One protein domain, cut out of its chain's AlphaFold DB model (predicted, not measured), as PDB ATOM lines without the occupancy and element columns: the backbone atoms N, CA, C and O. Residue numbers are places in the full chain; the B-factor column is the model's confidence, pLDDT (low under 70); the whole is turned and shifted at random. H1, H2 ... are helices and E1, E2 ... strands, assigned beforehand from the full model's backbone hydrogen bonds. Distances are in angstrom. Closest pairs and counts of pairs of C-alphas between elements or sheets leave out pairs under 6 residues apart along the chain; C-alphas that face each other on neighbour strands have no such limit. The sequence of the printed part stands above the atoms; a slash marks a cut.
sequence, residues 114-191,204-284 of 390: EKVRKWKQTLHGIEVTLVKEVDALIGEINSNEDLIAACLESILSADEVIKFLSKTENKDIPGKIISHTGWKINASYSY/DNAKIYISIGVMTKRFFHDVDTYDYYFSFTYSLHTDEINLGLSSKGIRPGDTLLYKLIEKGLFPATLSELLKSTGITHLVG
ATOM      1  N   GLU A 114      30.279 -33.569 -40.902       66.38
ATOM      2  CA  GLU A 114      29.217 -33.536 -41.913       66.38
ATOM      3  C   GLU A 114      27.984 -34.342 -41.485       66.38
ATOM      4  O   GLU A 114      26.858 -33.852 -41.610       66.38
ATOM      5  N   LYS A 115      28.183 -35.529 -40.895       53.09
ATOM      6  CA  LYS A 115      27.095 -36.336 -40.317       53.09
ATOM      7  C   LYS A 115      26.374 -35.603 -39.188       53.09
ATOM      8  O   LYS A 115      25.148 -35.536 -39.189       53.09
ATOM      9  N   VAL A 116      27.118 -34.993 -38.263       51.56
ATOM     10  CA  VAL A 116      26.547 -34.185 -37.172       51.56
ATOM     11  C   VAL A 116      25.781 -32.980 -37.720       51.56
ATOM     12  O   VAL A 116      24.709 -32.660 -37.212       51.56
ATOM     13  N   ARG A 117      26.286 -32.316 -38.767       57.72
ATOM     14  CA  ARG A 117      25.597 -31.188 -39.410       57.72
ATOM     15  C   ARG A 117      24.273 -31.622 -40.040       57.72
ATOM     16  O   ARG A 117      23.261 -30.972 -39.793       57.72
ATOM     17  N   LYS A 118      24.271 -32.715 -40.810       57.38
ATOM     18  CA  LYS A 118      23.051 -33.284 -41.407       57.38
ATOM     19  C   LYS A 118      22.042 -33.669 -40.322       57.38
ATOM     20  O   LYS A 118      20.873 -33.324 -40.427       57.38
ATOM     21  N   TRP A 119      22.514 -34.282 -39.235       56.97
ATOM     22  CA  TRP A 119      21.684 -34.621 -38.082       56.97
ATOM     23  C   TRP A 119      21.049 -33.394 -37.418       56.97
ATOM     24  O   TRP A 119      19.846 -33.394 -37.187       56.97
ATOM     25  N   LYS A 120      21.821 -32.327 -37.169       52.88
ATOM     26  CA  LYS A 120      21.281 -31.075 -36.612       52.88
ATOM     27  C   LYS A 120      20.183 -30.480 -37.494       52.88
ATOM     28  O   LYS A 120      19.219 -29.950 -36.966       52.88
ATOM     29  N   GLN A 121      20.321 -30.575 -38.817       59.50
ATOM     30  CA  GLN A 121      19.310 -30.090 -39.759       59.50
ATOM     31  C   GLN A 121      18.028 -30.931 -39.711       59.50
ATOM     32  O   GLN A 121      16.941 -30.367 -39.655       59.50
ATOM     33  N   THR A 122      18.146 -32.261 -39.685       54.06
ATOM     34  CA  THR A 122      16.988 -33.158 -39.552       54.06
ATOM     35  C   THR A 122      16.281 -32.967 -38.214       54.06
ATOM     36  O   THR A 122      15.061 -32.843 -38.192       54.06
ATOM     37  N   LEU A 123      17.039 -32.889 -37.115       54.16
ATOM     38  CA  LEU A 123      16.484 -32.658 -35.786       54.16
ATOM     39  C   LEU A 123      15.745 -31.319 -35.732       54.16
ATOM     40  O   LEU A 123      14.583 -31.289 -35.353       54.16
ATOM     41  N   HIS A 124      16.376 -30.251 -36.220       58.47
ATOM     42  CA  HIS A 124      15.749 -28.936 -36.285       58.47
ATOM     43  C   HIS A 124      14.451 -28.942 -37.106       58.47
ATOM     44  O   HIS A 124      13.486 -28.284 -36.732       58.47
ATOM     45  N   GLY A 125      14.403 -29.695 -38.211       56.38
ATOM     46  CA  GLY A 125      13.189 -29.848 -39.017       56.38
ATOM     47  C   GLY A 125      12.050 -30.529 -38.254       56.38
ATOM     48  O   GLY A 125      10.936 -30.017 -38.245       56.38
ATOM     49  N   ILE A 126      12.345 -31.640 -37.573       56.97
ATOM     50  CA  ILE A 126      11.381 -32.363 -36.726       56.97
ATOM     51  C   ILE A 126      10.864 -31.453 -35.604       56.97
ATOM     52  O   ILE A 126       9.668 -31.387 -35.343       56.97
ATOM     53  N   GLU A 127      11.771 -30.719 -34.971       57.62
ATOM     54  CA  GLU A 127      11.470 -29.805 -33.878       57.62
ATOM     55  C   GLU A 127      10.573 -28.636 -34.309       57.62
ATOM     56  O   GLU A 127       9.647 -28.271 -33.591       57.62
ATOM     57  N   VAL A 128      10.822 -28.040 -35.481       63.22
ATOM     58  CA  VAL A 128       9.970 -26.967 -36.021       63.22
ATOM     59  C   VAL A 128       8.559 -27.476 -36.311       63.22
ATOM     60  O   VAL A 128       7.596 -26.758 -36.047       63.22
ATOM     61  N   THR A 129       8.422 -28.692 -36.842       65.12
ATOM     62  CA  THR A 129       7.108 -29.299 -37.092       65.12
ATOM     63  C   THR A 129       6.365 -29.555 -35.786       65.12
ATOM     64  O   THR A 129       5.233 -29.102 -35.650       65.12
ATOM     65  N   LEU A 130       7.025 -30.166 -34.797       67.69
ATOM     66  CA  LEU A 130       6.422 -30.443 -33.493       67.69
ATOM     67  C   LEU A 130       5.941 -29.164 -32.797       67.69
ATOM     68  O   LEU A 130       4.844 -29.137 -32.254       67.69
ATOM     69  N   VAL A 131       6.736 -28.087 -32.827       68.25
ATOM     70  CA  VAL A 131       6.329 -26.798 -32.240       68.25
ATOM     71  C   VAL A 131       5.050 -26.279 -32.893       68.25
ATOM     72  O   VAL A 131       4.139 -25.878 -32.182       68.25
ATOM     73  N   LYS A 132       4.942 -26.344 -34.224       74.38
ATOM     74  CA  LYS A 132       3.736 -25.900 -34.938       74.38
ATOM     75  C   LYS A 132       2.501 -26.723 -34.581       74.38
ATOM     76  O   LYS A 132       1.424 -26.155 -34.448       74.38
ATOM     77  N   GLU A 133       2.652 -28.037 -34.451       78.12
ATOM     78  CA  GLU A 133       1.559 -28.933 -34.053       78.12
ATOM     79  C   GLU A 133       1.108 -28.642 -32.614       78.12
ATOM     80  O   GLU A 133      -0.084 -28.523 -32.344       78.12
ATOM     81  N   VAL A 134       2.055 -28.429 -31.695       78.06
ATOM     82  CA  VAL A 134       1.751 -28.043 -30.309       78.06
ATOM     83  C   VAL A 134       1.088 -26.664 -30.237       78.06
ATOM     84  O   VAL A 134       0.127 -26.500 -29.488       78.06
ATOM     85  N   ASP A 135       1.557 -25.688 -31.019       80.12
ATOM     86  CA  ASP A 135       0.953 -24.352 -31.100       80.12
ATOM     87  C   ASP A 135      -0.494 -24.423 -31.606       80.12
ATOM     88  O   ASP A 135      -1.377 -23.768 -31.047       80.12
ATOM     89  N   ALA A 136      -0.752 -25.246 -32.628       86.44
ATOM     90  CA  ALA A 136      -2.095 -25.476 -33.148       86.44
ATOM     91  C   ALA A 136      -3.008 -26.089 -32.077       86.44
ATOM     92  O   ALA A 136      -4.079 -25.548 -31.807       86.44
ATOM     93  N   LEU A 137      -2.551 -27.146 -31.396       86.44
ATOM     94  CA  LEU A 137      -3.299 -27.778 -30.311       86.44
ATOM     95  C   LEU A 137      -3.605 -26.799 -29.163       86.44
ATOM     96  O   LEU A 137      -4.727 -26.766 -28.661       86.44
ATOM     97  N   ILE A 138      -2.631 -25.983 -28.748       86.88
ATOM     98  CA  ILE A 138      -2.834 -24.947 -27.722       86.88
ATOM     99  C   ILE A 138      -3.894 -23.938 -28.172       86.88
ATOM    100  O   ILE A 138      -4.773 -23.581 -27.385       86.88
ATOM    101  N   GLY A 139      -3.823 -23.490 -29.427       88.12
ATOM    102  CA  GLY A 139      -4.810 -22.587 -30.010       88.12
ATOM    103  C   GLY A 139      -6.219 -23.179 -29.992       88.12
ATOM    104  O   GLY A 139      -7.166 -22.496 -29.601       88.12
ATOM    105  N   GLU A 140      -6.360 -24.456 -30.347       91.44
ATOM    106  CA  GLU A 140      -7.645 -25.157 -30.315       91.44
ATOM    107  C   GLU A 140      -8.180 -25.314 -28.885       91.44
ATOM    108  O   GLU A 140      -9.358 -25.049 -28.652       91.44
ATOM    109  N   ILE A 141      -7.337 -25.668 -27.907       90.56
ATOM    110  CA  ILE A 141      -7.741 -25.766 -26.494       90.56
ATOM    111  C   ILE A 141      -8.248 -24.415 -25.980       90.56
ATOM    112  O   ILE A 141      -9.328 -24.355 -25.397       90.56
ATOM    113  N   ASN A 142      -7.500 -23.335 -26.223       91.06
ATOM    114  CA  ASN A 142      -7.896 -21.990 -25.794       91.06
ATOM    115  C   ASN A 142      -9.176 -21.517 -26.495       91.06
ATOM    116  O   ASN A 142     -10.020 -20.892 -25.867       91.06
ATOM    117  N   SER A 143      -9.377 -21.871 -27.768       93.12
ATOM    118  CA  SER A 143     -10.619 -21.546 -28.489       93.12
ATOM    119  C   SER A 143     -11.846 -22.300 -27.954       93.12
ATOM    120  O   SER A 143     -12.972 -21.929 -28.270       93.12
ATOM    121  N   ASN A 144     -11.642 -23.357 -27.160       92.12
ATOM    122  CA  ASN A 144     -12.691 -24.150 -26.518       92.12
ATOM    123  C   ASN A 144     -12.738 -23.932 -24.991       92.12
ATOM    124  O   ASN A 144     -13.289 -24.771 -24.271       92.12
ATOM    125  N   GLU A 145     -12.170 -22.832 -24.482       90.50
ATOM    126  CA  GLU A 145     -12.082 -22.572 -23.041       90.50
ATOM    127  C   GLU A 145     -13.448 -22.615 -22.343       90.50
ATOM    128  O   GLU A 145     -13.568 -23.258 -21.304       90.50
ATOM    129  N   ASP A 146     -14.492 -22.040 -22.946       90.25
ATOM    130  CA  ASP A 146     -15.836 -21.980 -22.360       90.25
ATOM    131  C   ASP A 146     -16.455 -23.370 -22.164       90.25
ATOM    132  O   ASP A 146     -17.090 -23.645 -21.145       90.25
ATOM    133  N   LEU A 147     -16.244 -24.283 -23.118       90.69
ATOM    134  CA  LEU A 147     -16.745 -25.658 -23.032       90.69
ATOM    135  C   LEU A 147     -16.000 -26.453 -21.961       90.69
ATOM    136  O   LEU A 147     -16.615 -27.199 -21.196       90.69
ATOM    137  N   ILE A 148     -14.677 -26.282 -21.885       90.75
ATOM    138  CA  ILE A 148     -13.858 -26.913 -20.849       90.75
ATOM    139  C   ILE A 148     -14.247 -26.360 -19.471       90.75
ATOM    140  O   ILE A 148     -14.395 -27.134 -18.524       90.75
ATOM    141  N   ALA A 149     -14.479 -25.049 -19.362       90.19
ATOM    142  CA  ALA A 149     -14.928 -24.398 -18.136       90.19
ATOM    143  C   ALA A 149     -16.292 -24.927 -17.694       90.19
ATOM    144  O   ALA A 149     -16.438 -25.328 -16.544       90.19
ATOM    145  N   ALA A 150     -17.266 -25.002 -18.605       89.69
ATOM    146  CA  ALA A 150     -18.595 -25.533 -18.318       89.69
ATOM    147  C   ALA A 150     -18.550 -27.006 -17.880       89.69
ATOM    148  O   ALA A 150     -19.240 -27.397 -16.938       89.69
ATOM    149  N   CYS A 151     -17.698 -27.817 -18.514       90.81
ATOM    150  CA  CYS A 151     -17.478 -29.199 -18.097       90.81
ATOM    151  C   CYS A 151     -16.930 -29.259 -16.666       90.81
ATOM    152  O   CYS A 151     -17.464 -29.991 -15.835       90.81
ATOM    153  N   LEU A 152     -15.903 -28.464 -16.352       89.81
ATOM    154  CA  LEU A 152     -15.336 -28.406 -15.007       89.81
ATOM    155  C   LEU A 152     -16.345 -27.890 -13.979       89.81
ATOM    156  O   LEU A 152     -16.427 -28.472 -12.907       89.81
ATOM    157  N   GLU A 153     -17.154 -26.879 -14.307       88.75
ATOM    158  CA  GLU A 153     -18.226 -26.390 -13.426       88.75
ATOM    159  C   GLU A 153     -19.258 -27.480 -13.106       88.75
ATOM    160  O   GLU A 153     -19.776 -27.518 -11.993       88.75
ATOM    161  N   SER A 154     -19.538 -28.390 -14.046       89.25
ATOM    162  CA  SER A 154     -20.457 -29.512 -13.803       89.25
ATOM    163  C   SER A 154     -19.851 -30.650 -12.972       89.25
ATOM    164  O   SER A 154     -20.590 -31.382 -12.316       89.25
ATOM    165  N   ILE A 155     -18.521 -30.797 -12.984       89.00
ATOM    166  CA  ILE A 155     -17.782 -31.795 -12.194       89.00
ATOM    167  C   ILE A 155     -17.528 -31.286 -10.768       89.00
ATOM    168  O   ILE A 155     -17.733 -32.003  -9.791       89.00
ATOM    169  N   LEU A 156     -17.022 -30.060 -10.660       88.38
ATOM    170  CA  LEU A 156     -16.645 -29.401  -9.419       88.38
ATOM    171  C   LEU A 156     -16.815 -27.897  -9.613       88.38
ATOM    172  O   LEU A 156     -15.983 -27.249 -10.255       88.38
ATOM    173  N   SER A 157     -17.874 -27.335  -9.039       87.56
ATOM    174  CA  SER A 157     -18.153 -25.917  -9.242       87.56
ATOM    175  C   SER A 157     -17.097 -25.038  -8.571       87.56
ATOM    176  O   SER A 157     -16.597 -25.342  -7.478       87.56
ATOM    177  N   ALA A 158     -16.765 -23.904  -9.190       83.50
ATOM    178  CA  ALA A 158     -15.798 -22.971  -8.615       83.50
ATOM    179  C   ALA A 158     -16.243 -22.453  -7.230       83.50
ATOM    180  O   ALA A 158     -15.417 -22.210  -6.346       83.50
ATOM    181  N   ASP A 159     -17.555 -22.324  -7.015       79.62
ATOM    182  CA  ASP A 159     -18.148 -21.914  -5.739       79.62
ATOM    183  C   ASP A 159     -17.913 -22.940  -4.614       79.62
ATOM    184  O   ASP A 159     -17.540 -22.564  -3.499       79.62
ATOM    185  N   GLU A 160     -18.048 -24.240  -4.895       83.44
ATOM    186  CA  GLU A 160     -17.758 -25.302  -3.923       83.44
ATOM    187  C   GLU A 160     -16.292 -25.291  -3.487       83.44
ATOM    188  O   GLU A 160     -15.997 -25.429  -2.294       83.44
ATOM    189  N   VAL A 161     -15.372 -25.061  -4.428       82.19
ATOM    190  CA  VAL A 161     -13.938 -24.942  -4.131       82.19
ATOM    191  C   VAL A 161     -13.674 -23.745  -3.223       82.19
ATOM    192  O   VAL A 161     -12.982 -23.879  -2.211       82.19
ATOM    193  N   ILE A 162     -14.258 -22.583  -3.528       77.38
ATOM    194  CA  ILE A 162     -14.101 -21.373  -2.710       77.38
ATOM    195  C   ILE A 162     -14.654 -21.592  -1.295       77.38
ATOM    196  O   ILE A 162     -13.992 -21.251  -0.312       77.38
ATOM    197  N   LYS A 163     -15.836 -22.208  -1.168       78.38
ATOM    198  CA  LYS A 163     -16.453 -22.550   0.127       78.38
ATOM    199  C   LYS A 163     -15.628 -23.550   0.934       78.38
ATOM    200  O   LYS A 163     -15.614 -23.474   2.163       78.38
ATOM    201  N   PHE A 164     -14.977 -24.505   0.276       80.56
ATOM    202  CA  PHE A 164     -14.083 -25.452   0.936       80.56
ATOM    203  C   PHE A 164     -12.835 -24.741   1.472       80.56
ATOM    204  O   PHE A 164     -12.513 -24.854   2.656       80.56
ATOM    205  N   LEU A 165     -12.171 -23.960   0.618       75.31
ATOM    206  CA  LEU A 165     -10.926 -23.275   0.950       75.31
ATOM    207  C   LEU A 165     -11.101 -22.234   2.063       75.31
ATOM    208  O   LEU A 165     -10.289 -22.211   2.991       75.31
ATOM    209  N   SER A 166     -12.186 -21.451   2.036       71.50
ATOM    210  CA  SER A 166     -12.480 -20.446   3.069       71.50
ATOM    211  C   SER A 166     -12.607 -21.055   4.468       71.50
ATOM    212  O   SER A 166     -12.107 -20.484   5.434       71.50
ATOM    213  N   LYS A 167     -13.185 -22.260   4.579       72.06
ATOM    214  CA  LYS A 167     -13.273 -23.011   5.843       72.06
ATOM    215  C   LYS A 167     -11.924 -23.562   6.296       72.06
ATOM    216  O   LYS A 167     -11.643 -23.583   7.489       72.06
ATOM    217  N   THR A 168     -11.105 -24.050   5.364       66.56
ATOM    218  CA  THR A 168      -9.843 -24.730   5.702       66.56
ATOM    219  C   THR A 168      -8.689 -23.787   6.022       66.56
ATOM    220  O   THR A 168      -7.815 -24.155   6.800       66.56
ATOM    221  N   GLU A 169      -8.658 -22.586   5.441       63.38
ATOM    222  CA  GLU A 169      -7.514 -21.680   5.595       63.38
ATOM    223  C   GLU A 169      -7.637 -20.706   6.773       63.38
ATOM    224  O   GLU A 169      -6.698 -19.952   7.017       63.38
ATOM    225  N   ASN A 170      -8.754 -20.719   7.515       52.97
ATOM    226  CA  ASN A 170      -9.028 -19.826   8.653       52.97
ATOM    227  C   ASN A 170      -8.721 -18.343   8.348       52.97
ATOM    228  O   ASN A 170      -8.291 -17.577   9.209       52.97
ATOM    229  N   LYS A 171      -8.883 -17.956   7.079       53.25
ATOM    230  CA  LYS A 171      -8.763 -16.580   6.619       53.25
ATOM    231  C   LYS A 171     -10.168 -15.999   6.635       53.25
ATOM    232  O   LYS A 171     -10.911 -16.166   5.671       53.25
ATOM    233  N   ASP A 172     -10.507 -15.289   7.705       46.19
ATOM    234  CA  ASP A 172     -11.440 -14.173   7.581       46.19
ATOM    235  C   ASP A 172     -10.804 -13.208   6.581       46.19
ATOM    236  O   ASP A 172      -9.908 -12.441   6.927       46.19
ATOM    237  N   ILE A 173     -11.165 -13.316   5.303       51.59
ATOM    238  CA  ILE A 173     -10.742 -12.350   4.293       51.59
ATOM    239  C   ILE A 173     -11.626 -11.124   4.544       51.59
ATOM    240  O   ILE A 173     -12.820 -11.171   4.233       51.59
ATOM    241  N   PRO A 174     -11.109 -10.044   5.163       41.28
ATOM    242  CA  PRO A 174     -11.921  -8.882   5.460       41.28
ATOM    243  C   PRO A 174     -12.151  -8.179   4.127       41.28
ATOM    244  O   PRO A 174     -11.220  -7.654   3.520       41.28
ATOM    245  N   GLY A 175     -13.392  -8.207   3.652       48.97
ATOM    246  CA  GLY A 175     -13.792  -7.615   2.379       48.97
ATOM    247  C   GLY A 175     -14.567  -8.628   1.555       48.97
ATOM    248  O   GLY A 175     -14.068  -9.709   1.270       48.97
ATOM    249  N   LYS A 176     -15.812  -8.286   1.207       50.62
ATOM    250  CA  LYS A 176     -16.703  -9.077   0.346       50.62
ATOM    251  C   LYS A 176     -15.933  -9.594  -0.873       50.62
ATOM    252  O   LYS A 176     -15.703  -8.847  -1.820       50.62
ATOM    253  N   ILE A 177     -15.554 -10.867  -0.845       50.72
ATOM    254  CA  ILE A 177     -15.131 -11.593  -2.035       50.72
ATOM    255  C   ILE A 177     -16.350 -11.639  -2.949       50.72
ATOM    256  O   ILE A 177     -17.347 -12.281  -2.619       50.72
ATOM    257  N   ILE A 178     -16.290 -10.930  -4.070       50.78
ATOM    258  CA  ILE A 178     -17.271 -11.087  -5.138       50.78
ATOM    259  C   ILE A 178     -16.649 -12.106  -6.082       50.78
ATOM    260  O   ILE A 178     -15.778 -11.789  -6.892       50.78
ATOM    261  N   SER A 179     -17.030 -13.367  -5.896       50.03
ATOM    262  CA  SER A 179     -16.625 -14.420  -6.815       50.03
ATOM    263  C   SER A 179     -17.305 -14.168  -8.158       50.03
ATOM    264  O   SER A 179     -18.531 -14.170  -8.243       50.03
ATOM    265  N   HIS A 180     -16.514 -13.955  -9.205       54.16
ATOM    266  CA  HIS A 180     -16.964 -14.248 -10.558       54.16
ATOM    267  C   HIS A 180     -16.751 -15.748 -10.725       54.16
ATOM    268  O   HIS A 180     -15.673 -16.186 -11.115       54.16
ATOM    269  N   THR A 181     -17.731 -16.527 -10.271       58.75
ATOM    270  CA  THR A 181     -17.662 -17.990 -10.235       58.75
ATOM    271  C   THR A 181     -17.475 -18.509 -11.655       58.75
ATOM    272  O   THR A 181     -18.351 -18.319 -12.497       58.75
ATOM    273  N   GLY A 182     -16.318 -19.104 -11.922       75.62
ATOM    274  CA  GLY A 182     -15.993 -19.672 -13.218       75.62
ATOM    275  C   GLY A 182     -14.560 -20.182 -13.265       75.62
ATOM    276  O   GLY A 182     -13.622 -19.480 -12.866       75.62
ATOM    277  N   TRP A 183     -14.376 -21.388 -13.785       86.25
ATOM    278  CA  TRP A 183     -13.068 -21.864 -14.222       86.25
ATOM    279  C   TRP A 183     -12.536 -21.009 -15.379       86.25
ATOM    280  O   TRP A 183     -13.227 -20.770 -16.363       86.25
ATOM    281  N   LYS A 184     -11.276 -20.580 -15.276       86.69
ATOM    282  CA  LYS A 184     -10.509 -19.979 -16.372       86.69
ATOM    283  C   LYS A 184      -9.456 -20.960 -16.851       86.69
ATOM    284  O   LYS A 184      -8.711 -21.515 -16.034       86.69
ATOM    285  N   ILE A 185      -9.378 -21.135 -18.164       86.50
ATOM    286  CA  ILE A 185      -8.431 -22.028 -18.821       86.50
ATOM    287  C   ILE A 185      -7.435 -21.167 -19.587       86.50
ATOM    288  O   ILE A 185      -7.795 -20.196 -20.234       86.50
ATOM    289  N   ASN A 186      -6.160 -21.511 -19.491       85.62
ATOM    290  CA  ASN A 186      -5.119 -20.915 -20.303       85.62
ATOM    291  C   ASN A 186      -4.073 -21.980 -20.631       85.62
ATOM    292  O   ASN A 186      -3.214 -22.319 -19.811       85.62
ATOM    293  N   ALA A 187      -4.143 -22.521 -21.838       84.56
ATOM    294  CA  ALA A 187      -3.103 -23.361 -22.395       84.56
ATOM    295  C   ALA A 187      -1.936 -22.490 -22.863       84.56
ATOM    296  O   ALA A 187      -2.086 -21.602 -23.700       84.56
ATOM    297  N   SER A 188      -0.753 -22.740 -22.307       79.88
ATOM    298  CA  SER A 188       0.471 -22.044 -22.695       79.88
ATOM    299  C   SER A 188       1.704 -22.893 -22.385       79.88
ATOM    300  O   SER A 188       1.646 -23.919 -21.712       79.88
ATOM    301  N   TYR A 189       2.867 -22.465 -22.856       71.81
ATOM    302  CA  TYR A 189       4.141 -22.980 -22.370       71.81
ATOM    303  C   TYR A 189       4.956 -21.818 -21.798       71.81
ATOM    304  O   TYR A 189       5.010 -20.732 -22.374       71.81
ATOM    305  N   SER A 190       5.594 -22.023 -20.644       53.31
ATOM    306  CA  SER A 190       6.455 -21.008 -20.021       53.31
ATOM    307  C   SER A 190       7.933 -21.367 -20.187       53.31
ATOM    308  O   SER A 190       8.343 -22.465 -19.810       53.31
ATOM    309  N   TYR A 191       8.754 -20.437 -20.682       49.50
ATOM    310  CA  TYR A 191      10.213 -20.580 -20.701       49.50
ATOM    311  C   TYR A 191      10.816 -19.938 -19.451       49.50
ATOM    312  O   TYR A 191      10.764 -18.722 -19.285       49.50
ATOM    313  N   ASP A 204       8.355 -30.402 -21.624       46.56
ATOM    314  CA  ASP A 204       7.981 -30.572 -20.213       46.56
ATOM    315  C   ASP A 204       7.283 -29.335 -19.612       46.56
ATOM    316  O   ASP A 204       6.630 -29.420 -18.569       46.56
ATOM    317  N   ASN A 205       7.400 -28.176 -20.269       55.22
ATOM    318  CA  ASN A 205       6.853 -26.906 -19.791       55.22
ATOM    319  C   ASN A 205       5.522 -26.505 -20.434       55.22
ATOM    320  O   ASN A 205       4.953 -25.492 -20.020       55.22
ATOM    321  N   ALA A 206       5.036 -27.252 -21.429       66.38
ATOM    322  CA  ALA A 206       3.725 -26.997 -22.006       66.38
ATOM    323  C   ALA A 206       2.649 -27.482 -21.031       66.38
ATOM    324  O   ALA A 206       2.574 -28.669 -20.688       66.38
ATOM    325  N   LYS A 207       1.867 -26.529 -20.525       76.50
ATOM    326  CA  LYS A 207       0.903 -26.742 -19.455       76.50
ATOM    327  C   LYS A 207      -0.410 -26.063 -19.787       76.50
ATOM    328  O   LYS A 207      -0.459 -24.943 -20.287       76.50
ATOM    329  N   ILE A 208      -1.488 -26.729 -19.426       82.06
ATOM    330  CA  ILE A 208      -2.805 -26.115 -19.426       82.06
ATOM    331  C   ILE A 208      -3.042 -25.635 -18.013       82.06
ATOM    332  O   ILE A 208      -3.205 -26.444 -17.100       82.06
ATOM    333  N   TYR A 209      -2.971 -24.323 -17.829       83.38
ATOM    334  CA  TYR A 209      -3.244 -23.674 -16.561       83.38
ATOM    335  C   TYR A 209      -4.745 -23.557 -16.393       83.38
ATOM    336  O   TYR A 209      -5.423 -22.948 -17.213       83.38
ATOM    337  N   ILE A 210      -5.253 -24.146 -15.319       82.75
ATOM    338  CA  ILE A 210      -6.657 -24.060 -14.951       82.75
ATOM    339  C   ILE A 210      -6.714 -23.379 -13.596       82.75
ATOM    340  O   ILE A 210      -6.031 -23.767 -12.644       82.75
ATOM    341  N   SER A 211      -7.490 -22.307 -13.519       81.44
ATOM    342  CA  SER A 211      -7.524 -21.469 -12.332       81.44
ATOM    343  C   SER A 211      -8.911 -20.922 -12.067       81.44
ATOM    344  O   SER A 211      -9.671 -20.642 -12.986       81.44
ATOM    345  N   ILE A 212      -9.210 -20.732 -10.790       74.75
ATOM    346  CA  ILE A 212     -10.360 -19.962 -10.342       74.75
ATOM    347  C   ILE A 212      -9.827 -18.581  -9.973       74.75
ATOM    348  O   ILE A 212      -9.060 -18.419  -9.014       74.75
ATOM    349  N   GLY A 213     -10.197 -17.590 -10.779       65.62
ATOM    350  CA  GLY A 213      -9.906 -16.191 -10.496       65.62
ATOM    351  C   GLY A 213     -10.901 -15.653  -9.480       65.62
ATOM    352  O   GLY A 213     -12.105 -15.822  -9.646       65.62
ATOM    353  N   VAL A 214     -10.412 -14.978  -8.446       60.31
ATOM    354  CA  VAL A 214     -11.268 -14.297  -7.479       60.31
ATOM    355  C   VAL A 214     -10.911 -12.820  -7.488       60.31
ATOM    356  O   VAL A 214      -9.749 -12.446  -7.330       60.31
ATOM    357  N   MET A 215     -11.915 -11.965  -7.679       54.22
ATOM    358  CA  MET A 215     -11.726 -10.538  -7.465       54.22
ATOM    359  C   MET A 215     -11.761 -10.266  -5.968       54.22
ATOM    360  O   MET A 215     -12.758 -10.527  -5.289       54.22
ATOM    361  N   THR A 216     -10.649  -9.755  -5.450       52.44
ATOM    362  CA  THR A 216     -10.591  -9.260  -4.081       52.44
ATOM    363  C   THR A 216     -10.611  -7.740  -4.116       52.44
ATOM    364  O   THR A 216      -9.811  -7.103  -4.804       52.44
ATOM    365  N   LYS A 217     -11.539  -7.142  -3.364       47.38
ATOM    366  CA  LYS A 217     -11.518  -5.704  -3.120       47.38
ATOM    367  C   LYS A 217     -10.620  -5.453  -1.918       47.38
ATOM    368  O   LYS A 217     -10.987  -5.783  -0.790       47.38
ATOM    369  N   ARG A 218      -9.423  -4.907  -2.139       50.56
ATOM    370  CA  ARG A 218      -8.545  -4.520  -1.027       50.56
ATOM    371  C   ARG A 218      -9.177  -3.337  -0.294       50.56
ATOM    372  O   ARG A 218      -9.516  -2.341  -0.920       50.56
ATOM    373  N   PHE A 219      -9.280  -3.423   1.033       45.28
ATOM    374  CA  PHE A 219      -9.919  -2.415   1.902       45.28
ATOM    375  C   PHE A 219      -9.374  -0.976   1.749       45.28
ATOM    376  O   PHE A 219     -10.015  -0.040   2.213       45.28
ATOM    377  N   PHE A 220      -8.215  -0.796   1.102       46.66
ATOM    378  CA  PHE A 220      -7.518   0.487   0.957       46.66
ATOM    379  C   PHE A 220      -7.112   0.835  -0.488       46.66
ATOM    380  O   PHE A 220      -6.339   1.769  -0.686       46.66
ATOM    381  N   HIS A 221      -7.597   0.104  -1.499       46.56
ATOM    382  CA  HIS A 221      -7.321   0.423  -2.904       46.56
ATOM    383  C   HIS A 221      -8.615   0.459  -3.722       46.56
ATOM    384  O   HIS A 221      -9.398  -0.486  -3.686       46.56
ATOM    385  N   ASP A 222      -8.800   1.523  -4.507       49.25
ATOM    386  CA  ASP A 222      -9.942   1.718  -5.418       49.25
ATOM    387  C   ASP A 222      -9.862   0.874  -6.705       49.25
ATOM    388  O   ASP A 222     -10.608   1.103  -7.655       49.25
ATOM    389  N   VAL A 223      -8.955  -0.102  -6.758       52.00
ATOM    390  CA  VAL A 223      -8.746  -0.956  -7.930       52.00
ATOM    391  C   VAL A 223      -8.999  -2.400  -7.530       52.00
ATOM    392  O   VAL A 223      -8.353  -2.916  -6.614       52.00
ATOM    393  N   ASP A 224      -9.934  -3.050  -8.219       52.03
ATOM    394  CA  ASP A 224     -10.160  -4.482  -8.074       52.03
ATOM    395  C   ASP A 224      -8.894  -5.235  -8.512       52.03
ATOM    396  O   ASP A 224      -8.401  -5.059  -9.629       52.03
ATOM    397  N   THR A 225      -8.342  -6.069  -7.628       49.88
ATOM    398  CA  THR A 225      -7.214  -6.943  -7.965       49.88
ATOM    399  C   THR A 225      -7.723  -8.354  -8.224       49.88
ATOM    400  O   THR A 225      -8.339  -8.973  -7.352       49.88
ATOM    401  N   TYR A 226      -7.454  -8.870  -9.427       50.38
ATOM    402  CA  TYR A 226      -7.627 -10.285  -9.741       50.38
ATOM    403  C   TYR A 226      -6.476 -11.073  -9.122       50.38
ATOM    404  O   TYR A 226      -5.349 -10.999  -9.606       50.38
ATOM    405  N   ASP A 227      -6.779 -11.856  -8.090       55.72
ATOM    406  CA  ASP A 227      -5.855 -12.845  -7.549       55.72
ATOM    407  C   ASP A 227      -6.389 -14.251  -7.875       55.72
ATOM    408  O   ASP A 227      -7.583 -14.539  -7.758       55.72
ATOM    409  N   TYR A 228      -5.509 -15.152  -8.318       58.00
ATOM    410  CA  TYR A 228      -5.866 -16.561  -8.502       58.00
ATOM    411  C   TYR A 228      -5.987 -17.221  -7.128       58.00
ATOM    412  O   TYR A 228      -4.992 -17.365  -6.416       58.00
ATOM    413  N   TYR A 229      -7.199 -17.622  -6.750       66.94
ATOM    414  CA  TYR A 229      -7.466 -18.199  -5.430       66.94
ATOM    415  C   TYR A 229      -7.144 -19.694  -5.381       66.94
ATOM    416  O   TYR A 229      -6.643 -20.203  -4.380       66.94
ATOM    417  N   PHE A 230      -7.376 -20.391  -6.493       77.94
ATOM    418  CA  PHE A 230      -7.034 -21.794  -6.660       77.94
ATOM    419  C   PHE A 230      -6.565 -22.064  -8.086       77.94
ATOM    420  O   PHE A 230      -7.113 -21.509  -9.037       77.94
ATOM    421  N   SER A 231      -5.552 -22.913  -8.244       82.50
ATOM    422  CA  SER A 231      -5.068 -23.317  -9.561       82.50
ATOM    423  C   SER A 231      -4.390 -24.679  -9.543       82.50
ATOM    424  O   SER A 231      -3.703 -25.057  -8.583       82.50
ATOM    425  N   PHE A 232      -4.546 -25.378 -10.659       86.31
ATOM    426  CA  PHE A 232      -3.843 -26.605 -10.993       86.31
ATOM    427  C   PHE A 232      -3.475 -26.587 -12.479       86.31
ATOM    428  O   PHE A 232      -3.861 -25.687 -13.227       86.31
ATOM    429  N   THR A 233      -2.675 -27.555 -12.914       87.75
ATOM    430  CA  THR A 233      -2.216 -27.606 -14.307       87.75
ATOM    431  C   THR A 233      -2.236 -29.021 -14.843       87.75
ATOM    432  O   THR A 233      -1.762 -29.907 -14.141       87.75
ATOM    433  N   TYR A 234      -2.656 -29.228 -16.088       87.62
ATOM    434  CA  TYR A 234      -2.329 -30.460 -16.810       87.62
ATOM    435  C   TYR A 234      -1.037 -30.294 -17.593       87.62
ATOM    436  O   TYR A 234      -0.792 -29.245 -18.193       87.62
ATOM    437  N   SER A 235      -0.219 -31.335 -17.607       82.25
ATOM    438  CA  SER A 235       0.941 -31.417 -18.483       82.25
ATOM    439  C   SER A 235       0.536 -32.031 -19.815       82.25
ATOM    440  O   SER A 235       0.117 -33.182 -19.863       82.25
ATOM    441  N   LEU A 236       0.728 -31.290 -20.909       78.06
ATOM    442  CA  LEU A 236       0.418 -31.778 -22.260       78.06
ATOM    443  C   LEU A 236       1.191 -33.058 -22.606       78.06
ATOM    444  O   LEU A 236       0.666 -33.928 -23.286       78.06
ATOM    445  N   HIS A 237       2.423 -33.184 -22.114       72.50
ATOM    446  CA  HIS A 237       3.296 -34.313 -22.419       72.50
ATOM    447  C   HIS A 237       2.987 -35.565 -21.587       72.50
ATOM    448  O   HIS A 237       2.992 -36.661 -22.134       72.50
ATOM    449  N   THR A 238       2.759 -35.443 -20.274       71.38
ATOM    450  CA  THR A 238       2.450 -36.610 -19.427       71.38
ATOM    451  C   THR A 238       0.989 -37.003 -19.465       71.38
ATOM    452  O   THR A 238       0.675 -38.086 -18.993       71.38
ATOM    453  N   ASP A 239       0.121 -36.136 -19.987       82.19
ATOM    454  CA  ASP A 239      -1.330 -36.204 -19.811       82.19
ATOM    455  C   ASP A 239      -1.769 -35.974 -18.353       82.19
ATOM    456  O   ASP A 239      -2.949 -35.837 -18.083       82.19
ATOM    457  N   GLU A 240      -0.850 -35.885 -17.390       82.19
ATOM    458  CA  GLU A 240      -1.169 -35.905 -15.962       82.19
ATOM    459  C   GLU A 240      -1.504 -34.518 -15.407       82.19
ATOM    460  O   GLU A 240      -0.909 -33.492 -15.774       82.19
ATOM    461  N   ILE A 241      -2.410 -34.502 -14.431       85.19
ATOM    462  CA  ILE A 241      -2.603 -33.352 -13.556       85.19
ATOM    463  C   ILE A 241      -1.400 -33.164 -12.623       85.19
ATOM    464  O   ILE A 241      -0.913 -34.083 -11.970       85.19
ATOM    465  N   ASN A 242      -0.938 -31.925 -12.514       80.19
ATOM    466  CA  ASN A 242       0.073 -31.505 -11.560       80.19
ATOM    467  C   ASN A 242      -0.600 -30.705 -10.448       80.19
ATOM    468  O   ASN A 242      -0.997 -29.549 -10.632       80.19
ATOM    469  N   LEU A 243      -0.674 -31.329  -9.280       72.69
ATOM    470  CA  LEU A 243      -1.121 -30.726  -8.033       72.69
ATOM    471  C   LEU A 243       0.135 -30.263  -7.285       72.69
ATOM    472  O   LEU A 243       0.906 -31.073  -6.770       72.69
ATOM    473  N   GLY A 244       0.431 -28.964  -7.361       55.34
ATOM    474  CA  GLY A 244       1.734 -28.418  -6.981       55.34
ATOM    475  C   GLY A 244       2.095 -28.646  -5.510       55.34
ATOM    476  O   GLY A 244       1.365 -28.242  -4.614       55.34
ATOM    477  N   LEU A 245       3.282 -29.199  -5.242       46.50
ATOM    478  CA  LEU A 245       3.897 -29.111  -3.917       46.50
ATOM    479  C   LEU A 245       4.391 -27.675  -3.717       46.50
ATOM    480  O   LEU A 245       5.329 -27.237  -4.383       46.50
ATOM    481  N   SER A 246       3.764 -26.924  -2.812       50.47
ATOM    482  CA  SER A 246       4.337 -25.647  -2.391       50.47
ATOM    483  C   SER A 246       5.565 -25.905  -1.510       50.47
ATOM    484  O   SER A 246       5.665 -26.943  -0.853       50.47
ATOM    485  N   SER A 247       6.470 -24.931  -1.406       44.41
ATOM    486  CA  SER A 247       7.582 -24.972  -0.441       44.41
ATOM    487  C   SER A 247       7.124 -25.113   1.022       44.41
ATOM    488  O   SER A 247       7.941 -25.403   1.891       44.41
ATOM    489  N   LYS A 248       5.824 -24.930   1.294       48.84
ATOM    490  CA  LYS A 248       5.175 -25.039   2.605       48.84
ATOM    491  C   LYS A 248       4.336 -26.319   2.773       48.84
ATOM    492  O   LYS A 248       3.632 -26.441   3.770       48.84
ATOM    493  N   GLY A 249       4.402 -27.264   1.829       56.69
ATOM    494  CA  GLY A 249       3.625 -28.510   1.839       56.69
ATOM    495  C   GLY A 249       2.446 -28.522   0.856       56.69
ATOM    496  O   GLY A 249       2.350 -27.667  -0.031       56.69
ATOM    497  N   ILE A 250       1.572 -29.525   0.997       61.09
ATOM    498  CA  ILE A 250       0.381 -29.732   0.153       61.09
ATOM    499  C   ILE A 250      -0.644 -28.633   0.455       61.09
ATOM    500  O   ILE A 250      -0.989 -28.417   1.618       61.09
ATOM    501  N   ARG A 251      -1.145 -27.937  -0.573       68.31
ATOM    502  CA  ARG A 251      -2.162 -26.893  -0.377       68.31
ATOM    503  C   ARG A 251      -3.523 -27.551  -0.093       68.31
ATOM    504  O   ARG A 251      -3.803 -28.622  -0.640       68.31
ATOM    505  N   PRO A 252      -4.414 -26.935   0.706       69.31
ATOM    506  CA  PRO A 252      -5.734 -27.507   0.989       69.31
ATOM    507  C   PRO A 252      -6.533 -27.853  -0.277       69.31
ATOM    508  O   PRO A 252      -7.127 -28.925  -0.357       69.31
ATOM    509  N   GLY A 253      -6.473 -26.999  -1.303       72.31
ATOM    510  CA  GLY A 253      -7.138 -27.254  -2.584       72.31
ATOM    511  C   GLY A 253      -6.555 -28.437  -3.364       72.31
ATOM    512  O   GLY A 253      -7.303 -29.174  -3.999       72.31
ATOM    513  N   ASP A 254      -5.246 -28.694  -3.256       77.06
ATOM    514  CA  ASP A 254      -4.641 -29.890  -3.858       77.06
ATOM    515  C   ASP A 254      -5.185 -31.155  -3.180       77.06
ATOM    516  O   ASP A 254      -5.506 -32.133  -3.847       77.06
ATOM    517  N   THR A 255      -5.368 -31.118  -1.853       80.12
ATOM    518  CA  THR A 255      -5.942 -32.237  -1.080       80.12
ATOM    519  C   THR A 255      -7.375 -32.560  -1.508       80.12
ATOM    520  O   THR A 255      -7.761 -33.730  -1.527       80.12
ATOM    521  N   LEU A 256      -8.173 -31.540  -1.846       83.38
ATOM    522  CA  LEU A 256      -9.521 -31.727  -2.384       83.38
ATOM    523  C   LEU A 256      -9.476 -32.483  -3.718       83.38
ATOM    524  O   LEU A 256     -10.154 -33.502  -3.850       83.38
ATOM    525  N   LEU A 257      -8.644 -32.033  -4.662       83.44
ATOM    526  CA  LEU A 257      -8.513 -32.687  -5.967       83.44
ATOM    527  C   LEU A 257      -7.986 -34.119  -5.846       83.44
ATOM    528  O   LEU A 257      -8.566 -35.011  -6.457       83.44
ATOM    529  N   TYR A 258      -6.977 -34.373  -5.003       84.06
ATOM    530  CA  TYR A 258      -6.485 -35.735  -4.756       84.06
ATOM    531  C   TYR A 258      -7.611 -36.685  -4.327       84.06
ATOM    532  O   TYR A 258      -7.762 -37.758  -4.903       84.06
ATOM    533  N   LYS A 259      -8.453 -36.273  -3.371       84.44
ATOM    534  CA  LYS A 259      -9.577 -37.099  -2.893       84.44
ATOM    535  C   LYS A 259     -10.639 -37.347  -3.960       84.44
ATOM    536  O   LYS A 259     -11.286 -38.391  -3.932       84.44
ATOM    537  N   LEU A 260     -10.881 -36.381  -4.844       85.00
ATOM    538  CA  LEU A 260     -11.845 -36.545  -5.933       85.00
ATOM    539  C   LEU A 260     -11.297 -37.481  -7.014       85.00
ATOM    540  O   LEU A 260     -12.026 -38.358  -7.470       85.00
ATOM    541  N   ILE A 261     -10.012 -37.353  -7.347       86.31
ATOM    542  CA  ILE A 261      -9.312 -38.241  -8.283       86.31
ATOM    543  C   ILE A 261      -9.290 -39.681  -7.758       86.31
ATOM    544  O   ILE A 261      -9.657 -40.597  -8.485       86.31
ATOM    545  N   GLU A 262      -8.955 -39.899  -6.482       85.00
ATOM    546  CA  GLU A 262      -8.974 -41.237  -5.860       85.00
ATOM    547  C   GLU A 262     -10.353 -41.907  -5.921       85.00
ATOM    548  O   GLU A 262     -10.456 -43.132  -5.970       85.00
ATOM    549  N   LYS A 263     -11.423 -41.108  -5.929       88.31
ATOM    550  CA  LYS A 263     -12.804 -41.583  -6.054       88.31
ATOM    551  C   LYS A 263     -13.285 -41.693  -7.503       88.31
ATOM    552  O   LYS A 263     -14.431 -42.081  -7.708       88.31
ATOM    553  N   GLY A 264     -12.459 -41.331  -8.486       86.12
ATOM    554  CA  GLY A 264     -12.839 -41.287  -9.901       86.12
ATOM    555  C   GLY A 264     -13.883 -40.215 -10.230       86.12
ATOM    556  O   GLY A 264     -14.615 -40.354 -11.201       86.12
ATOM    557  N   LEU A 265     -13.991 -39.171  -9.403       87.44
ATOM    558  CA  LEU A 265     -14.967 -38.084  -9.554       87.44
ATOM    559  C   LEU A 265     -14.378 -36.838 -10.223       87.44
ATOM    560  O   LEU A 265     -15.092 -35.867 -10.435       87.44
ATOM    561  N   PHE A 266     -13.079 -36.836 -10.517       90.00
ATOM    562  CA  PHE A 266     -12.400 -35.735 -11.186       90.00
ATOM    563  C   PHE A 266     -11.371 -36.299 -12.174       90.00
ATOM    564  O   PHE A 266     -10.694 -37.266 -11.814       90.00
ATOM    565  N   PRO A 267     -11.242 -35.725 -13.384       90.25
ATOM    566  CA  PRO A 267     -10.305 -36.214 -14.390       90.25
ATOM    567  C   PRO A 267      -8.866 -36.149 -13.868       90.25
ATOM    568  O   PRO A 267      -8.381 -35.099 -13.452       90.25
ATOM    569  N   ALA A 268      -8.183 -37.290 -13.868       87.50
ATOM    570  CA  ALA A 268      -6.778 -37.382 -13.486       87.50
ATOM    571  C   ALA A 268      -5.864 -36.939 -14.634       87.50
ATOM    572  O   ALA A 268      -4.723 -36.519 -14.397       87.50
ATOM    573  N   THR A 269      -6.372 -37.024 -15.867       89.31
ATOM    574  CA  THR A 269      -5.636 -36.671 -17.075       89.31
ATOM    575  C   THR A 269      -6.325 -35.616 -17.936       89.31
ATOM    576  O   THR A 269      -7.537 -35.397 -17.857       89.31
ATOM    577  N   LEU A 270      -5.544 -34.950 -18.788       88.06
ATOM    578  CA  LEU A 270      -6.074 -34.009 -19.766       88.06
ATOM    579  C   LEU A 270      -6.985 -34.729 -20.761       88.06
ATOM    580  O   LEU A 270      -8.060 -34.225 -21.075       88.06
ATOM    581  N   SER A 271      -6.589 -35.905 -21.241       87.44
ATOM    582  CA  SER A 271      -7.393 -36.691 -22.172       87.44
ATOM    583  C   SER A 271      -8.746 -37.093 -21.572       87.44
ATOM    584  O   SER A 271      -9.752 -37.035 -22.276       87.44
ATOM    585  N   GLU A 272      -8.816 -37.429 -20.280       90.12
ATOM    586  CA  GLU A 272     -10.078 -37.675 -19.566       90.12
ATOM    587  C   GLU A 272     -10.952 -36.419 -19.505       90.12
ATOM    588  O   GLU A 272     -12.153 -36.488 -19.788       90.12
ATOM    589  N   LEU A 273     -10.356 -35.263 -19.195       90.12
ATOM    590  CA  LEU A 273     -11.070 -33.987 -19.195       90.12
ATOM    591  C   LEU A 273     -11.626 -33.666 -20.590       90.12
ATOM    592  O   LEU A 273     -12.817 -33.404 -20.724       90.12
ATOM    593  N   LEU A 274     -10.799 -33.741 -21.636       88.38
ATOM    594  CA  LEU A 274     -11.204 -33.460 -23.020       88.38
ATOM    595  C   LEU A 274     -12.241 -34.463 -23.552       88.38
ATOM    596  O   LEU A 274     -13.100 -34.102 -24.350       88.38
ATOM    597  N   LYS A 275     -12.212 -35.723 -23.104       88.81
ATOM    598  CA  LYS A 275     -13.279 -36.691 -23.410       88.81
ATOM    599  C   LYS A 275     -14.590 -36.298 -22.734       88.81
ATOM    600  O   LYS A 275     -15.645 -36.405 -23.354       88.81
ATOM    601  N   SER A 276     -14.516 -35.806 -21.499       87.50
ATOM    602  CA  SER A 276     -15.684 -35.381 -20.717       87.50
ATOM    603  C   SER A 276     -16.368 -34.141 -21.299       87.50
ATOM    604  O   SER A 276     -17.582 -34.007 -21.171       87.50
ATOM    605  N   THR A 277     -15.635 -33.276 -22.013       86.38
ATOM    606  CA  THR A 277     -16.234 -32.147 -22.750       86.38
ATOM    607  C   THR A 277     -16.988 -32.575 -24.014       86.38
ATOM    608  O   THR A 277     -17.716 -31.772 -24.593       86.38
ATOM    609  N   GLY A 278     -16.804 -33.818 -24.477       83.88
ATOM    610  CA  GLY A 278     -17.339 -34.310 -25.748       83.88
ATOM    611  C   GLY A 278     -16.547 -33.866 -26.985       83.88
ATOM    612  O   GLY A 278     -16.960 -34.158 -28.109       83.88
ATOM    613  N   ILE A 279     -15.401 -33.192 -26.818       83.31
ATOM    614  CA  ILE A 279     -14.603 -32.661 -27.931       83.31
ATOM    615  C   ILE A 279     -13.625 -33.732 -28.442       83.31
ATOM    616  O   ILE A 279     -12.421 -33.711 -28.187       83.31
ATOM    617  N   THR A 280     -14.149 -34.695 -29.197       81.56
ATOM    618  CA  THR A 280     -13.381 -35.863 -29.667       81.56
ATOM    619  C   THR A 280     -12.219 -35.513 -30.604       81.56
ATOM    620  O   THR A 280     -11.202 -36.204 -30.589       81.56
ATOM    621  N   HIS A 281     -12.322 -34.427 -31.382       87.81
ATOM    622  CA  HIS A 281     -11.243 -34.008 -32.284       87.81
ATOM    623  C   HIS A 281      -9.994 -33.526 -31.529       87.81
ATOM    624  O   HIS A 281      -8.886 -33.840 -31.955       87.81
ATOM    625  N   LEU A 282     -10.157 -32.843 -30.386       86.56
ATOM    626  CA  LEU A 282      -9.037 -32.386 -29.552       86.56
ATOM    627  C   LEU A 282      -8.257 -33.563 -28.967       86.56
ATOM    628  O   LEU A 282      -7.030 -33.530 -28.912       86.56
ATOM    629  N   VAL A 283      -8.965 -34.620 -28.562       86.31
ATOM    630  CA  VAL A 283      -8.347 -35.857 -28.071       86.31
ATOM    631  C   VAL A 283      -7.519 -36.503 -29.181       86.31
ATOM    632  O   VAL A 283      -6.357 -36.818 -28.955       86.31
ATOM    633  N   GLY A 284      -8.076 -36.629 -30.389       86.31
ATOM    634  CA  GLY A 284      -7.348 -37.187 -31.533       86.31
ATOM    635  C   GLY A 284      -6.134 -36.343 -31.944       86.31
ATOM    636  O   GLY A 284      -5.073 -36.891 -32.244       86.31
TER     637      GLY A 284
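This is residues 114 to 191 and 204 to 284 of the 390 residues of the protein "Topoisomerase DNA binding C4 zinc finger" of Nitrosomonas cryotolerans ATCC 49181 (UniProt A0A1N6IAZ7). A strongly twisted sheet of three strands, E1 E2 E3, is covered on one face by the helices H1, H2, H3 and H4, and residues 114 to 133 of the long H1 stick out from this body as an arm. The short helices H5 and H6 follow H4; H5 only grazes the sheet and H6 is not on it. The printed part has 159 residues with six named helices and three named strands, in the order H1 H2 H3 E1 E2 E3 H4 H5 H6; the class is mixed, helices and strands, and the sheet, in the order E1 E2 E3, is antiparallel. The whole is loose, with a radius of gyration of the C-alphas of 19.0 A, and elongated, spanning 67 by 37 by 31 A.

In the sheet, E1 is residues 183 to 189, E2 residues 206 to 216, 29.0 A long, and E3 residues 225 to 235, 27.9 A long, which bends by 62 degrees at residue 230. H1, residues 114 to 143, runs 43.7 A from C-alpha 114 at (29.217, -33.536, -41.913) to C-alpha 143 at (-10.619, -21.546, -28.489). H2 is residues 145 to 155, H3 residues 158 to 168, H4 residues 252 to 262, and H5 residues 270 to 276. H6, residues 280 to 284, ends with C-alpha 284 at (-7.348, -37.187, -31.533).

E1 and E2 are antiparallel, with N 186 and O 209 2.8 A apart, within hydrogen-bond range. E2 and E3 form an antiparallel hairpin, with N 210 and O 232 at 2.9 A. The helices H1 to H4 and the sheet make two layers, helices on one face of a sheet. H1 lies over E1 at a height of 9.1 A over the sheet and runs along the strands, at 12 degrees to E1 on the local plane; their closest C-alphas are those of Ile 138 and Ala 187, 5.6 A apart. H2 lies over E1, slantwise to the strands, with the closest C-alphas, Ala 149 and Trp 183, 5.0 A apart. H3 runs across the strands, only just over E2 and E3, with 3 of its C-alphas falling on each. H3 touches H4 at a steep tilt of 61 degrees, opposite ways; the closest C-alphas, Leu 165 and Gly 253, are 6.5 A apart. H5 and H6 touch, with the C-alphas of Ser 271 and Val 283 closest at 6.0 A. Every O i to N i+4 pair is within hydrogen-bond range in H1, H2, H4, H5 and H6, and 6 of 7 are in H3.

Without residues 114 to 133 the body spans 48 by 33 by 31 A. Residues 192 to 203 are not printed, and C-alphas 191 and 204 are 10.2 A apart across this cut. The links H3 to E1 and E3 to H4 are long. The mean pLDDT of the printed part is 72.6, and 63 residues are under 70, among them residues 114 to 131 and 213 to 229.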